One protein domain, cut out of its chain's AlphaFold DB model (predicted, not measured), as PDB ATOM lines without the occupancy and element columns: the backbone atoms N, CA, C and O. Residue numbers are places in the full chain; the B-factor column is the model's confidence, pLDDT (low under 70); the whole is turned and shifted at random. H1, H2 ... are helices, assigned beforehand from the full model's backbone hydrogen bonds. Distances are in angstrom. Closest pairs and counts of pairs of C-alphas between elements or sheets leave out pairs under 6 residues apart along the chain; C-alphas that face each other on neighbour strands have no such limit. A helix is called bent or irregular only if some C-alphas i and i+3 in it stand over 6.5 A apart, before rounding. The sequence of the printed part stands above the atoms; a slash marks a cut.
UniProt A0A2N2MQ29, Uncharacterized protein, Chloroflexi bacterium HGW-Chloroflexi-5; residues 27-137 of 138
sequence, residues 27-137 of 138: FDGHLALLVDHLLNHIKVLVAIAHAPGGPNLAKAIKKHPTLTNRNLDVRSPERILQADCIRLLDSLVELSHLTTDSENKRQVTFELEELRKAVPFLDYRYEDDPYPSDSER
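What this domain is: This is residues 27 to 137 of the 138 residues of an uncharacterized protein of Chloroflexi bacterium HGW-Chloroflexi-5 (UniProt A0A2N2MQ29). Three long helices, H1, H4 and H5, run up and down side by side as a bundle, H4 packing on both H1 and H5; H5 meets H1 only at a small place, at residue 30 of H1. At the end where H1 finishes and H4 starts, the short H2 packs on H1 with tiny H3 after it, and residues 69 to 74 stick out; the unnamed tail, residues 119 to 137, leaves the end of H5, passes H1 near the middle of H1's length and then folds back. The printed part has 111 residues with five named helices, H1 to H5 in order, and no named strand: the class is all helix. It is compact, with a radius of gyration of the C-alphas of 14.8 A, and flat in outline, spanning 45 by 36 by 18 A.

How they stand to each other: Start at H1, residues 29 to 50, the hub. At Val 44 look across to Leu 57 of H2, residues 55 to 62: their C-alphas, 6.5 A apart, are the closest where these helices touch, at a steep tilt of 62 degrees, opposite ways; H1 does so with residues 44 to 48 alone. H3, residues 65 to 68, touches H2 only at the corner, and only just, with 3 pairs of C-alphas within 8 A; the closest are those of Lys 62 and Thr 68, 6.0 A apart. H1 and H3 are apart. H4, residues 77 to 99, touches H1 at a shallow tilt of 15 degrees, opposite ways; the closest C-alphas, of Leu 38 and Cys 85, are 5.9 A apart. H5, residues 102 to 118, forms a helical hairpin with H4, at a shallow tilt of 11 degrees; the closest C-alphas are those of Leu 98 and Asn 104, 6.0 A apart. H1 and H5 only just touch, with 3 pairs of C-alphas within 8 A, the closest being His 30 and Leu 112 at 7.4 A. Every O i to N i+4 pair is within hydrogen-bond range in H2 and H4; H1 has 17 of 18 and H5 11 of 13, while H3 is too short for such a pair.

Where its parts are: Find C-alpha 29 at (233.216, 225.167, 137.585); from there H1 runs 31.2 A to residue 50. After H2 and H3, go to C-alpha 77 at (220.543, 233.044, 112.875), where H4 begins its 32.0 A. H5 runs 25.3 A, ending at C-alpha 118 at (228.353, 220.497, 119.085); it is irregular, with C-alphas 103 and 106 7.7 A apart.

The domain as a whole: The two C-alphas farthest apart, of Gly 53 and Glu 103, are 45.3 A apart. The printed part has no cut. The link from H3 to H4 is short; the other three are tight. In the B-factor column look for pLDDT under 70 at residues 69 to 75 and 132 to 137; the mean of the printed part is 83.9.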
ATOM      1  N   PHE A  27     228.378 225.929 142.432       81.25
ATOM      2  CA  PHE A  27     229.416 225.255 143.224       81.25
ATOM      3  C   PHE A  27     230.357 224.363 142.395       81.25
ATOM      4  O   PHE A  27     231.328 223.837 142.936       81.25
ATOM      5  N   ASP A  28     230.095 224.207 141.095       87.25
ATOM      6  CA  ASP A  28     230.930 223.462 140.151       87.25
ATOM      7  C   ASP A  28     231.354 224.354 138.973       87.25
ATOM      8  O   ASP A  28     230.538 225.058 138.377       87.25
ATOM      9  N   GLY A  29     232.645 224.318 138.632       86.81
ATOM     10  CA  GLY A  29     233.216 225.167 137.585       86.81
ATOM     11  C   GLY A  29     232.738 224.824 136.172       86.81
ATOM     12  O   GLY A  29     232.607 225.727 135.350       86.81
ATOM     13  N   HIS A  30     232.427 223.555 135.885       88.88
ATOM     14  CA  HIS A  30     231.910 223.155 134.573       88.88
ATOM     15  C   HIS A  30     230.471 223.648 134.393       88.88
ATOM     16  O   HIS A  30     230.128 224.170 133.334       88.88
ATOM     17  N   LEU A  31     229.644 223.546 135.440       90.44
ATOM     18  CA  LEU A  31     228.300 224.128 135.427       90.44
ATOM     19  C   LEU A  31     228.349 225.653 135.314       90.44
ATOM     20  O   LEU A  31     227.556 226.225 134.571       90.44
ATOM     21  N   ALA A  32     229.280 226.309 136.016       90.31
ATOM     22  CA  ALA A  32     229.446 227.758 135.935       90.31
ATOM     23  C   ALA A  32     229.773 228.199 134.502       90.31
ATOM     24  O   ALA A  32     229.143 229.121 133.986       90.31
ATOM     25  N   LEU A  33     230.689 227.487 133.839       89.44
ATOM     26  CA  LEU A  33     231.046 227.742 132.447       89.44
ATOM     27  C   LEU A  33     229.843 227.547 131.511       89.44
ATOM     28  O   LEU A  33     229.574 228.375 130.646       89.44
ATOM     29  N   LEU A  34     229.067 226.481 131.713       91.56
ATOM     30  CA  LEU A  34     227.895 226.210 130.888       91.56
ATOM     31  C   LEU A  34     226.797 227.275 131.041       91.56
ATOM     32  O   LEU A  34     226.207 227.706 130.047       91.56
ATOM     33  N   VAL A  35     226.537 227.712 132.277       91.88
ATOM     34  CA  VAL A  35     225.599 228.805 132.567       91.88
ATOM     35  C   VAL A  35     226.064 230.095 131.898       91.88
ATOM     36  O   VAL A  35     225.251 230.771 131.268       91.88
ATOM     37  N   ASP A  36     227.355 230.418 131.979       89.69
ATOM     38  CA  ASP A  36     227.898 231.611 131.332       89.69
ATOM     39  C   ASP A  36     227.676 231.591 129.811       89.69
ATOM     40  O   ASP A  36     227.083 232.519 129.250       89.69
ATOM     41  N   HIS A  37     228.026 230.494 129.134       91.31
ATOM     42  CA  HIS A  37     227.829 230.416 127.686       91.31
ATOM     43  C   HIS A  37     226.360 230.410 127.275       91.31
ATOM     44  O   HIS A  37     226.034 230.981 126.231       91.31
ATOM     45  N   LEU A  38     225.461 229.835 128.078       93.62
ATOM     46  CA  LEU A  38     224.020 229.969 127.859       93.62
ATOM     47  C   LEU A  38     223.597 231.445 127.901       93.62
ATOM     48  O   LEU A  38     222.897 231.915 126.999       93.62
ATOM     49  N   LEU A  39     224.054 232.198 128.903       91.62
ATOM     50  CA  LEU A  39     223.770 233.629 128.998       91.62
ATOM     51  C   LEU A  39     224.372 234.400 127.820       91.62
ATOM     52  O   LEU A  39     223.707 235.278 127.272       91.62
ATOM     53  N   ASN A  40     225.578 234.055 127.372       91.50
ATOM     54  CA  ASN A  40     226.191 234.682 126.202       91.50
ATOM     55  C   ASN A  40     225.398 234.401 124.914       91.50
ATOM     56  O   ASN A  40     225.199 235.328 124.129       91.50
ATOM     57  N   HIS A  41     224.847 233.198 124.721       92.94
ATOM     58  CA  HIS A  41     223.946 232.920 123.592       92.94
ATOM     59  C   HIS A  41     222.662 233.758 123.654       92.94
ATOM     60  O   HIS A  41     222.244 234.316 122.637       92.94
ATOM     61  N   ILE A  42     222.070 233.922 124.842       91.88
ATOM     62  CA  ILE A  42     220.903 234.795 125.037       91.88
ATOM     63  C   ILE A  42     221.258 236.256 124.715       91.88
ATOM     64  O   ILE A  42     220.507 236.922 124.001       91.88
ATOM     65  N   LYS A  43     222.413 236.756 125.180       90.31
ATOM     66  CA  LYS A  43     222.885 238.116 124.860       90.31
ATOM     67  C   LYS A  43     223.052 238.304 123.349       90.31
ATOM     68  O   LYS A  43     222.593 239.311 122.816       90.31
ATOM     69  N   VAL A  44     223.656 237.336 122.653       90.69
ATOM     70  CA  VAL A  44     223.828 237.374 121.190       90.69
ATOM     71  C   VAL A  44     222.477 237.372 120.476       90.69
ATOM     72  O   VAL A  44     222.283 238.169 119.562       90.69
ATOM     73  N   LEU A  45     221.527 236.540 120.913       90.56
ATOM     74  CA  LEU A  45     220.177 236.490 120.348       90.56
ATOM     75  C   LEU A  45     219.483 237.861 120.417       90.56
ATOM     76  O   LEU A  45     218.909 238.317 119.430       90.56
ATOM     77  N   VAL A  46     219.587 238.549 121.559       88.19
ATOM     78  CA  VAL A  46     219.055 239.911 121.736       88.19
ATOM     79  C   VAL A  46     219.834 240.925 120.887       88.19
ATOM     80  O   VAL A  46     219.234 241.787 120.243       88.19
ATOM     81  N   ALA A  47     221.164 240.816 120.841       86.19
ATOM     82  CA  ALA A  47     222.027 241.725 120.092       86.19
ATOM     83  C   ALA A  47     221.795 241.663 118.574       86.19
ATOM     84  O   ALA A  47     221.887 242.694 117.914       86.19
ATOM     85  N   ILE A  48     221.438 240.501 118.016       85.88
ATOM     86  CA  ILE A  48     221.068 240.385 116.596       85.88
ATOM     87  C   ILE A  48     219.858 241.267 116.265       85.88
ATOM     88  O   ILE A  48     219.850 241.921 115.224       85.88
ATOM     89  N   ALA A  49     218.866 241.327 117.157       82.25
ATOM     90  CA  ALA A  49     217.659 242.121 116.945       82.25
ATOM     91  C   ALA A  49     217.871 243.625 117.193       82.25
ATOM     92  O   ALA A  49     217.295 244.448 116.484       82.25
ATOM     93  N   HIS A  50     218.681 243.990 118.193       77.94
ATOM     94  CA  HIS A  50     218.766 245.373 118.687       77.94
ATOM     95  C   HIS A  50     220.062 246.117 118.348       77.94
ATOM     96  O   HIS A  50     220.076 247.343 118.379       77.94
ATOM     97  N   ALA A  51     221.143 245.409 118.024       74.62
ATOM     98  CA  ALA A  51     222.439 245.993 117.680       74.62
ATOM     99  C   ALA A  51     223.103 245.255 116.496       74.62
ATOM    100  O   ALA A  51     224.256 244.803 116.603       74.62
ATOM    101  N   PRO A  52     222.403 245.102 115.351       75.12
ATOM    102  CA  PRO A  52     222.963 244.403 114.204       75.12
ATOM    103  C   PRO A  52     224.224 245.123 113.706       75.12
ATOM    104  O   PRO A  52     224.208 246.317 113.416       75.12
ATOM    105  N   GLY A  53     225.333 244.387 113.597       73.44
ATOM    106  CA  GLY A  53     226.609 244.915 113.098       73.44
ATOM    107  C   GLY A  53     227.555 245.492 114.157       73.44
ATOM    108  O   GLY A  53     228.642 245.941 113.793       73.44
ATOM    109  N   GLY A  54     227.203 245.437 115.445       83.06
ATOM    110  CA  GLY A  54     228.113 245.838 116.523       83.06
ATOM    111  C   GLY A  54     229.420 245.019 116.534       83.06
ATOM    112  O   GLY A  54     229.401 243.815 116.248       83.06
ATOM    113  N   PRO A  55     230.572 245.619 116.893       84.94
ATOM    114  CA  PRO A  55     231.870 244.940 116.860       84.94
ATOM    115  C   PRO A  55     231.930 243.740 117.814       84.94
ATOM    116  O   PRO A  55     232.551 242.727 117.490       84.94
ATOM    117  N   ASN A  56     231.251 243.816 118.961       85.94
ATOM    118  CA  ASN A  56     231.191 242.716 119.925       85.94
ATOM    119  C   ASN A  56     230.326 241.560 119.419       85.94
ATOM    120  O   ASN A  56     230.719 240.404 119.552       85.94
ATOM    121  N   LEU A  57     229.213 241.864 118.739       86.88
ATOM    122  CA  LEU A  57     228.408 240.851 118.061       86.88
ATOM    123  C   LEU A  57     229.235 240.143 116.983       86.88
ATOM    124  O   LEU A  57     229.286 238.917 116.960       86.88
ATOM    125  N   ALA A  58     229.944 240.906 116.145       85.75
ATOM    126  CA  ALA A  58     230.804 240.361 115.099       85.75
ATOM    127  C   ALA A  58     231.918 239.457 115.659       85.75
ATOM    128  O   ALA A  58     232.204 238.408 115.083       85.75
ATOM    129  N   LYS A  59     232.534 239.835 116.788       86.88
ATOM    130  CA  LYS A  59     233.537 239.010 117.481       86.88
ATOM    131  C   LYS A  59     232.933 237.715 118.026       86.88
ATOM    132  O   LYS A  59     233.515 236.658 117.790       86.88
ATOM    133  N   ALA A  60     231.780 237.791 118.689       86.75
ATOM    134  CA  ALA A  60     231.113 236.630 119.271       86.75
ATOM    135  C   ALA A  60     230.732 235.607 118.190       86.75
ATOM    136  O   ALA A  60     231.128 234.445 118.260       86.75
ATOM    137  N   ILE A  61     230.057 236.049 117.122       87.44
ATOM    138  CA  ILE A  61     229.600 235.144 116.056       87.44
ATOM    139  C   ILE A  61     230.744 234.592 115.203       87.44
ATOM    140  O   ILE A  61     230.562 233.567 114.555       87.44
ATOM    141  N   LYS A  62     231.930 235.221 115.202       85.25
ATOM    142  CA  LYS A  62     233.088 234.764 114.413       85.25
ATOM    143  C   LYS A  62     233.516 233.339 114.766       85.25
ATOM    144  O   LYS A  62     234.020 232.630 113.898       85.25
ATOM    145  N   LYS A  63     233.329 232.923 116.022       76.12
ATOM    146  CA  LYS A  63     233.634 231.558 116.476       76.12
ATOM    147  C   LYS A  63     232.559 230.542 116.075       76.12
ATOM    148  O   LYS A  63     232.796 229.343 116.174       76.12
ATOM    149  N   HIS A  64     231.401 230.998 115.602       85.19
ATOM    150  CA  HIS A  64     230.276 230.136 115.279       85.19
ATOM    151  C   HIS A  64     230.336 229.682 113.807       85.19
ATOM    152  O   HIS A  64     230.146 230.499 112.897       85.19
ATOM    153  N   PRO A  65     230.558 228.383 113.527       78.88
ATOM    154  CA  PRO A  65     230.832 227.893 112.173       78.88
ATOM    155  C   PRO A  65     229.635 228.042 111.223       78.88
ATOM    156  O   PRO A  65     229.803 228.242 110.020       78.88
ATOM    157  N   THR A  66     228.412 227.970 111.750       79.62
ATOM    158  CA  THR A  66     227.183 228.119 110.956       79.62
ATOM    159  C   THR A  66     226.694 229.563 110.824       79.62
ATOM    160  O   THR A  66     226.099 229.879 109.802       79.62
ATOM    161  N   LEU A  67     226.974 230.461 111.781       78.81
ATOM    162  CA  LEU A  67     226.570 231.877 111.687       78.81
ATOM    163  C   LEU A  67     227.531 232.714 110.827       78.81
ATOM    164  O   LEU A  67     227.141 233.750 110.295       78.81
ATOM    165  N   THR A  68     228.785 232.278 110.670       72.06
ATOM    166  CA  THR A  68     229.774 232.929 109.788       72.06
ATOM    167  C   THR A  68     229.539 232.638 108.308       72.06
ATOM    168  O   THR A  68     229.824 233.486 107.456       72.06
ATOM    169  N   ASN A  69     228.992 231.465 107.983       60.69
ATOM    170  CA  ASN A  69     228.649 231.101 106.616       60.69
ATOM    171  C   ASN A  69     227.331 231.772 106.211       60.69
ATOM    172  O   ASN A  69     226.249 231.321 106.563       60.69
ATOM    173  N   ARG A  70     227.423 232.839 105.408       52.97
ATOM    174  CA  ARG A  70     226.288 233.610 104.856       52.97
ATOM    175  C   ARG A  70     225.328 232.819 103.945       52.97
ATOM    176  O   ARG A  70     224.417 233.422 103.384       52.97
ATOM    177  N   ASN A  71     225.488 231.502 103.807       48.66
ATOM    178  CA  ASN A  71     224.506 230.635 103.157       48.66
ATOM    179  C   ASN A  71     223.332 230.397 104.122       48.66
ATOM    180  O   ASN A  71     223.149 229.310 104.664       48.66
ATOM    181  N   LEU A  72     222.547 231.452 104.338       53.44
ATOM    182  CA  LEU A  72     221.349 231.510 105.183       53.44
ATOM    183  C   LEU A  72     220.145 230.747 104.591       53.44
ATOM    184  O   LEU A  72     219.007 231.000 104.973       53.44
ATOM    185  N   ASP A  73     220.372 229.803 103.678       51.66
ATOM    186  CA  ASP A  73     219.306 229.141 102.913       51.66
ATOM    187  C   ASP A  73     218.567 228.033 103.685       51.66
ATOM    188  O   ASP A  73     217.618 227.457 103.162       51.66
ATOM    189  N   VAL A  74     218.952 227.724 104.933       57.97
ATOM    190  CA  VAL A  74     218.329 226.613 105.687       57.97
ATOM    191  C   VAL A  74     217.670 227.044 107.005       57.97
ATOM    192  O   VAL A  74     216.604 226.517 107.327       57.97
ATOM    193  N   ARG A  75     218.236 227.990 107.776       64.56
ATOM    194  CA  ARG A  75     217.657 228.503 109.043       64.56
ATOM    195  C   ARG A  75     218.137 229.926 109.345       64.56
ATOM    196  O   ARG A  75     219.282 230.255 109.051       64.56
ATOM    197  N   SER A  76     217.283 230.745 109.968       83.38
ATOM    198  CA  SER A  76     217.674 232.086 110.422       83.38
ATOM    199  C   SER A  76     218.674 232.012 111.595       83.38
ATOM    200  O   SER A  76     218.626 231.038 112.358       83.38
ATOM    201  N   PRO A  77     219.568 233.005 111.775       84.56
ATOM    202  CA  PRO A  77     220.543 233.044 112.875       84.56
ATOM    203  C   PRO A  77     219.915 232.840 114.257       84.56
ATOM    204  O   PRO A  77     220.457 232.129 115.100       84.56
ATOM    205  N   GLU A  78     218.725 233.397 114.464       87.50
ATOM    206  CA  GLU A  78     217.963 233.290 115.706       87.50
ATOM    207  C   GLU A  78     217.518 231.851 115.974       87.50
ATOM    208  O   GLU A  78     217.519 231.408 117.119       87.50
ATOM    209  N   ARG A  79     217.159 231.091 114.930       89.19
ATOM    210  CA  ARG A  79     216.776 229.677 115.061       89.19
ATOM    211  C   ARG A  79     217.962 228.774 115.368       89.19
ATOM    212  O   ARG A  79     217.767 227.760 116.030       89.19
ATOM    213  N   ILE A  80     219.149 229.124 114.879       89.75
ATOM    214  CA  ILE A  80     220.393 228.421 115.211       89.75
ATOM    215  C   ILE A  80     220.696 228.636 116.696       89.75
ATOM    216  O   ILE A  80     220.662 227.676 117.456       89.75
ATOM    217  N   LEU A  81     220.799 229.896 117.129       91.00
ATOM    218  CA  LEU A  81     221.066 230.242 118.529       91.00
ATOM    219  C   LEU A  81     219.999 229.715 119.493       91.00
ATOM    220  O   LEU A  81     220.314 229.310 120.607       91.00
ATOM    221  N   GLN A  82     218.727 229.692 119.079       92.75
ATOM    222  CA  GLN A  82     217.660 229.076 119.868       92.75
ATOM    223  C   GLN A  82     217.924 227.582 120.100       92.75
ATOM    224  O   GLN A  82     217.723 227.099 121.213       92.75
ATOM    225  N   ALA A  83     218.340 226.850 119.064       92.75
ATOM    226  CA  ALA A  83     218.665 225.433 119.188       92.75
ATOM    227  C   ALA A  83     219.885 225.219 120.097       92.75
ATOM    228  O   ALA A  83     219.861 224.318 120.933       92.75
ATOM    229  N   ASP A  84     220.892 226.086 119.993       94.19
ATOM    230  CA  ASP A  84     222.076 226.053 120.854       94.19
ATOM    231  C   ASP A  84     221.709 226.299 122.325       94.19
ATOM    232  O   ASP A  84     222.092 225.515 123.188       94.19
ATOM    233  N   CYS A  85     220.878 227.308 122.621       95.31
ATOM    234  CA  CYS A  85     220.366 227.553 123.974       95.31
ATOM    235  C   CYS A  85     219.631 226.338 124.555       95.31
ATOM    236  O   CYS A  85     219.826 226.012 125.723       95.31
ATOM    237  N   ILE A  86     218.787 225.671 123.757       95.75
ATOM    238  CA  ILE A  86     218.078 224.457 124.191       95.75
ATOM    239  C   ILE A  86     219.089 223.358 124.522       95.75
ATOM    240  O   ILE A  86     219.013 222.768 125.593       95.75
ATOM    241  N   ARG A  87     220.084 223.134 123.656       95.69
ATOM    242  CA  ARG A  87     221.110 222.115 123.896       95.69
ATOM    243  C   ARG A  87     221.949 222.413 125.142       95.69
ATOM    244  O   ARG A  87     222.219 221.491 125.905       95.69
ATOM    245  N   LEU A  88     222.335 223.671 125.367       95.88
ATOM    246  CA  LEU A  88     223.068 224.093 126.568       95.88
ATOM    247  C   LEU A  88     222.229 223.884 127.839       95.88
ATOM    248  O   LEU A  88     222.761 223.434 128.850       95.88
ATOM    249  N   LEU A  89     220.922 224.165 127.787       96.00
ATOM    250  CA  LEU A  89     219.993 223.900 128.891       96.00
ATOM    251  C   LEU A  89     219.848 222.402 129.180       96.00
ATOM    252  O   LEU A  89     219.920 222.007 130.342       96.00
ATOM    253  N   ASP A  90     219.692 221.574 128.148       95.50
ATOM    254  CA  ASP A  90     219.622 220.117 128.306       95.50
ATOM    255  C   ASP A  90     220.916 219.582 128.943       95.50
ATOM    256  O   ASP A  90     220.872 218.853 129.934       95.50
ATOM    257  N   SER A  91     222.080 220.031 128.455       94.50
ATOM    258  CA  SER A  91     223.378 219.686 129.044       94.50
ATOM    259  C   SER A  91     223.535 220.160 130.483       94.50
ATOM    260  O   SER A  91     224.208 219.497 131.267       94.50
ATOM    261  N   LEU A  92     222.929 221.289 130.857       93.75
ATOM    262  CA  LEU A  92     223.002 221.792 132.226       93.75
ATOM    263  C   LEU A  92     222.300 220.831 133.179       93.75
ATOM    264  O   LEU A  92     222.834 220.527 134.243       93.75
ATOM    265  N   VAL A  93     221.148 220.300 132.770       92.62
ATOM    266  CA  VAL A  93     220.439 219.264 133.525       92.62
ATOM    267  C   VAL A  93     221.285 217.990 133.598       92.62
ATOM    268  O   VAL A  93     221.538 217.500 134.699       92.62
ATOM    269  N   GLU A  94     221.786 217.497 132.462       91.88
ATOM    270  CA  GLU A  94     222.615 216.281 132.381       91.88
ATOM    271  C   GLU A  94     223.857 216.365 133.287       91.88
ATOM    272  O   GLU A  94     224.077 215.504 134.144       91.88
ATOM    273  N   LEU A  95     224.646 217.434 133.151       91.19
ATOM    274  CA  LEU A  95     225.867 217.634 133.927       91.19
ATOM    275  C   LEU A  95     225.573 217.898 135.404       91.19
ATOM    276  O   LEU A  95     226.331 217.434 136.254       91.19
ATOM    277  N   SER A  96     224.475 218.586 135.744       89.94
ATOM    278  CA  SER A  96     224.139 218.845 137.149       89.94
ATOM    279  C   SER A  96     223.989 217.545 137.944       89.94
ATOM    280  O   SER A  96     224.528 217.439 139.044       89.94
ATOM    281  N   HIS A  97     223.384 216.513 137.353       88.50
ATOM    282  CA  HIS A  97     223.265 215.192 137.971       88.50
ATOM    283  C   HIS A  97     224.602 214.452 138.086       88.50
ATOM    284  O   HIS A  97     224.815 213.702 139.036       88.50
ATOM    285  N   LEU A  98     225.523 214.657 137.144       87.38
ATOM    286  CA  LEU A  98     226.842 214.029 137.194       87.38
ATOM    287  C   LEU A  98     227.753 214.697 138.231       87.38
ATOM    288  O   LEU A  98     228.470 214.004 138.948       87.38
ATOM    289  N   THR A  99     227.695 216.024 138.351       84.12
ATOM    290  CA  THR A  99     228.554 216.805 139.263       84.12
ATOM    291  C   THR A  99     228.252 216.590 140.744       84.12
ATOM    292  O   THR A  99     229.111 216.867 141.580       84.12
ATOM    293  N   THR A 100     227.079 216.045 141.093       83.75
ATOM    294  CA  THR A 100     226.778 215.683 142.488       83.75
ATOM    295  C   THR A 100     227.641 214.538 143.020       83.75
ATOM    296  O   THR A 100     227.743 214.381 144.234       83.75
ATOM    297  N   ASP A 101     228.284 213.764 142.140       82.31
ATOM    298  CA  ASP A 101     229.172 212.665 142.515       82.31
ATOM    299  C   ASP A 101     230.622 212.953 142.096       82.31
ATOM    300  O   ASP A 101     230.953 213.141 140.923       82.31
ATOM    301  N   SER A 102     231.522 212.954 143.080       74.69
ATOM    302  CA  SER A 102     232.944 213.230 142.873       74.69
ATOM    303  C   SER A 102     233.671 212.192 142.007       74.69
ATOM    304  O   SER A 102     234.709 212.526 141.430       74.69
ATOM    305  N   GLU A 103     233.144 210.970 141.881       82.94
ATOM    306  CA  GLU A 103     233.731 209.923 141.032       82.94
ATOM    307  C   GLU A 103     233.507 210.199 139.535       82.94
ATOM    308  O   GLU A 103     234.313 209.795 138.692       82.94
ATOM    309  N   ASN A 104     232.490 210.998 139.197       87.31
ATOM    310  CA  ASN A 104     232.092 211.285 137.818       87.31
ATOM    311  C   ASN A 104     232.861 212.440 137.165       87.31
ATOM    312  O   ASN A 104     232.593 212.772 136.011       87.31
ATOM    313  N   LYS A 105     233.850 213.041 137.839       82.44
ATOM    314  CA  LYS A 105     234.584 214.214 137.318       82.44
ATOM    315  C   LYS A 105     235.125 214.023 135.901       82.44
ATOM    316  O   LYS A 105     235.017 214.924 135.080       82.44
ATOM    317  N   ARG A 106     235.677 212.844 135.592       87.38
ATOM    318  CA  ARG A 106     236.192 212.545 134.242       87.38
ATOM    319  C   ARG A 106     235.082 212.494 133.193       87.38
ATOM    320  O   ARG A 106     235.304 212.946 132.075       87.38
ATOM    321  N   GLN A 107     233.916 211.966 133.562       89.75
ATOM    322  CA  GLN A 107     232.751 211.932 132.683       89.75
ATOM    323  C   GLN A 107     232.239 213.349 132.424       89.75
ATOM    324  O   GLN A 107     232.039 213.705 131.273       89.75
ATOM    325  N   VAL A 108     232.115 214.180 133.465       88.56
ATOM    326  CA  VAL A 108     231.687 215.586 133.336       88.56
ATOM    327  C   VAL A 108     232.584 216.350 132.362       88.56
ATOM    328  O   VAL A 108     232.083 217.012 131.458       88.56
ATOM    329  N   THR A 109     233.907 216.225 132.502       89.50
ATOM    330  CA  THR A 109     234.850 216.873 131.581       89.50
ATOM    331  C   THR A 109     234.693 216.357 130.149       89.50
ATOM    332  O   THR A 109     234.717 217.148 129.213       89.50
ATOM    333  N   PHE A 110     234.506 215.047 129.961       92.44
ATOM    334  CA  PHE A 110     234.293 214.468 128.635       92.44
ATOM    335  C   PHE A 110     233.008 214.987 127.974       92.44
ATOM    336  O   PHE A 110     233.051 215.445 126.836       92.44
ATOM    337  N   GLU A 111     231.887 214.967 128.694       92.19
ATOM    338  CA  GLU A 111     230.594 215.456 128.201       92.19
ATOM    339  C   GLU A 111     230.648 216.948 127.849       92.19
ATOM    340  O   GLU A 111     230.092 217.372 126.835       92.19
ATOM    341  N   LEU A 112     231.364 217.752 128.643       91.44
ATOM    342  CA  LEU A 112     231.562 219.168 128.342       91.44
ATOM    343  C   LEU A 112     232.379 219.369 127.056       91.44
ATOM    344  O   LEU A 112     232.036 220.216 126.233       91.44
ATOM    345  N   GLU A 113     233.438 218.588 126.850       90.75
ATOM    346  CA  GLU A 113     234.235 218.649 125.620       90.75
ATOM    347  C   GLU A 113     233.437 218.197 124.387       90.75
ATOM    348  O   GLU A 113     233.547 218.806 123.321       90.75
ATOM    349  N   GLU A 114     232.586 217.176 124.516       92.75
ATOM    350  CA  GLU A 114     231.659 216.783 123.447       92.75
ATOM    351  C   GLU A 114     230.623 217.879 123.163       92.75
ATOM    352  O   GLU A 114     230.337 218.182 122.001       92.75
ATOM    353  N   LEU A 115     230.115 218.545 124.203       92.94
ATOM    354  CA  LEU A 115     229.217 219.682 124.049       92.94
ATOM    355  C   LEU A 115     229.883 220.838 123.297       92.94
ATOM    356  O   LEU A 115     229.269 221.368 122.376       92.94
ATOM    357  N   ARG A 116     231.138 221.189 123.609       89.19
ATOM    358  CA  ARG A 116     231.880 222.268 122.923       89.19
ATOM    359  C   ARG A 116     232.076 222.006 121.430       89.19
ATOM    360  O   ARG A 116     232.189 222.947 120.645       89.19
ATOM    361  N   LYS A 117     232.107 220.735 121.015       88.75
ATOM    362  CA  LYS A 117     232.152 220.353 119.592       88.75
ATOM    363  C   LYS A 117     230.809 220.562 118.897       88.75
ATOM    364  O   LYS A 117     230.790 220.868 117.706       88.75
ATOM    365  N   ALA A 118     229.706 220.366 119.617       88.38
ATOM    366  CA  ALA A 118     228.353 220.497 119.085       88.38
ATOM    367  C   ALA A 118     227.850 221.948 119.106       88.38
ATOM    368  O   ALA A 118     227.258 222.401 118.128       88.38
ATOM    369  N   VAL A 119     228.103 222.665 120.203       91.50
ATOM    370  CA  VAL A 119     227.681 224.045 120.437       91.50
ATOM    371  C   VAL A 119     228.919 224.898 120.720       91.50
ATOM    372  O   VAL A 119     229.556 224.729 121.762       91.50
ATOM    373  N   PRO A 120     229.287 225.820 119.815       89.25
ATOM    374  CA  PRO A 120     230.436 226.685 120.017       89.25
ATOM    375  C   PRO A 120     230.171 227.645 121.176       89.25
ATOM    376  O   PRO A 120     229.183 228.374 121.210       89.25
ATOM    377  N   PHE A 121     231.097 227.684 122.118       90.12
ATOM    378  CA  PHE A 121     231.018 228.574 123.265       90.12
ATOM    379  C   PHE A 121     231.231 230.031 122.827       90.12
ATOM    380  O   PHE A 121     232.282 230.412 122.301       90.12
ATOM    381  N   LEU A 122     230.173 230.835 122.973       89.62
ATOM    382  CA  LEU A 122     230.168 232.246 122.605       89.62
ATOM    383  C   LEU A 122     230.677 233.099 123.762       89.62
ATOM    384  O   LEU A 122     230.330 232.864 124.918       89.62
ATOM    385  N   ASP A 123     231.442 234.126 123.405       87.38
ATOM    386  CA  ASP A 123     231.940 235.165 124.305       87.38
ATOM    387  C   ASP A 123     231.414 236.513 123.797       87.38
ATOM    388  O   ASP A 123     231.969 237.117 122.872       87.38
ATOM    389  N   TYR A 124     230.258 236.922 124.327       86.69
ATOM    390  CA  TYR A 124     229.635 238.200 124.000       86.69
ATOM    391  C   TYR A 124     229.656 239.118 125.212       86.69
ATOM    392  O   TYR A 124     229.062 238.825 126.254       86.69
ATOM    393  N   ARG A 125     230.272 240.285 125.027       84.06
ATOM    394  CA  ARG A 125     230.430 241.310 126.056       84.06
ATOM    395  C   ARG A 125     229.770 242.607 125.616       84.06
ATOM    396  O   ARG A 125     229.807 242.978 124.440       84.06
ATOM    397  N   TYR A 126     229.173 243.306 126.570       81.00
ATOM    398  CA  TYR A 126     228.768 244.692 126.356       81.00
ATOM    399  C   TYR A 126     230.018 245.587 126.322       81.00
ATOM    400  O   TYR A 126     231.066 245.190 126.824       81.00
ATOM    401  N   GLU A 127     229.941 246.759 125.689       74.38
ATOM    402  CA  GLU A 127     231.122 247.617 125.469       74.38
ATOM    403  C   GLU A 127     231.822 248.047 126.768       74.38
ATOM    404  O   GLU A 127     233.048 248.106 126.796       74.38
ATOM    405  N   ASP A 128     231.061 248.227 127.850       72.38
ATOM    406  CA  ASP A 128     231.568 248.651 129.162       72.38
ATOM    407  C   ASP A 128     231.611 247.510 130.196       72.38
ATOM    408  O   ASP A 128     231.502 247.757 131.400       72.38
ATOM    409  N   ASP A 129     231.694 246.251 129.758       76.12
ATOM    410  CA  ASP A 129     231.787 245.118 130.682       76.12
ATOM    411  C   ASP A 129     233.131 245.157 131.445       76.12
ATOM    412  O   ASP A 129     234.188 245.034 130.820       76.12
ATOM    413  N   PRO A 130     233.133 245.352 132.781       74.31
ATOM    414  CA  PRO A 130     234.364 245.521 133.550       74.31
ATOM    415  C   PRO A 130     235.082 244.195 133.838       74.31
ATOM    416  O   PRO A 130     236.177 244.204 134.404       74.31
ATOM    417  N   TYR A 131     234.470 243.055 133.516       74.75
ATOM    418  CA  TYR A 131     235.025 241.740 133.808       74.75
ATOM    419  C   TYR A 131     235.897 241.238 132.637       74.75
ATOM    420  O   TYR A 131     235.583 241.518 131.475       74.75
ATOM    421  N   PRO A 132     236.980 240.478 132.900       68.12
ATOM    422  CA  PRO A 132     237.835 239.913 131.851       68.12
ATOM    423  C   PRO A 132     237.102 238.840 131.043       68.12
ATOM    424  O   PRO A 132     236.167 238.222 131.558       68.12
ATOM    425  N   SER A 133     237.540 238.622 129.801       69.00
ATOM    426  CA  SER A 133     236.957 237.615 128.904       69.00
ATOM    427  C   SER A 133     237.042 236.216 129.510       69.00
ATOM    428  O   SER A 133     238.058 235.828 130.089       69.00
ATOM    429  N   ASP A 134     235.985 235.434 129.322       67.38
ATOM    430  CA  ASP A 134     235.915 234.064 129.832       67.38
ATOM    431  C   ASP A 134     236.832 233.128 129.033       67.38
ATOM    432  O   ASP A 134     237.331 232.148 129.577       67.38
ATOM    433  N   SER A 135     237.200 233.503 127.799       64.12
ATOM    434  CA  SER A 135     238.237 232.788 127.043       64.12
ATOM    435  C   SER A 135     239.632 232.863 127.673       64.12
ATOM    436  O   SER A 135     240.521 232.123 127.262       64.12
ATOM    437  N   GLU A 136     239.835 233.735 128.664       61.38
ATOM    438  CA  GLU A 136     241.051 233.770 129.486       61.38
ATOM    439  C   GLU A 136     240.964 232.835 130.712       61.38
ATOM    440  O   GLU A 136     241.946 232.686 131.441       61.38
ATOM    441  N   ARG A 137     239.788 232.239 130.967       62.41
ATOM    442  CA  ARG A 137     239.477 231.370 132.118       62.41
ATOM    443  C   ARG A 137     239.181 229.915 131.728       62.41
ATOM    444  O   ARG A 137     239.234 229.060 132.613       62.41
TER     445      ARG A 137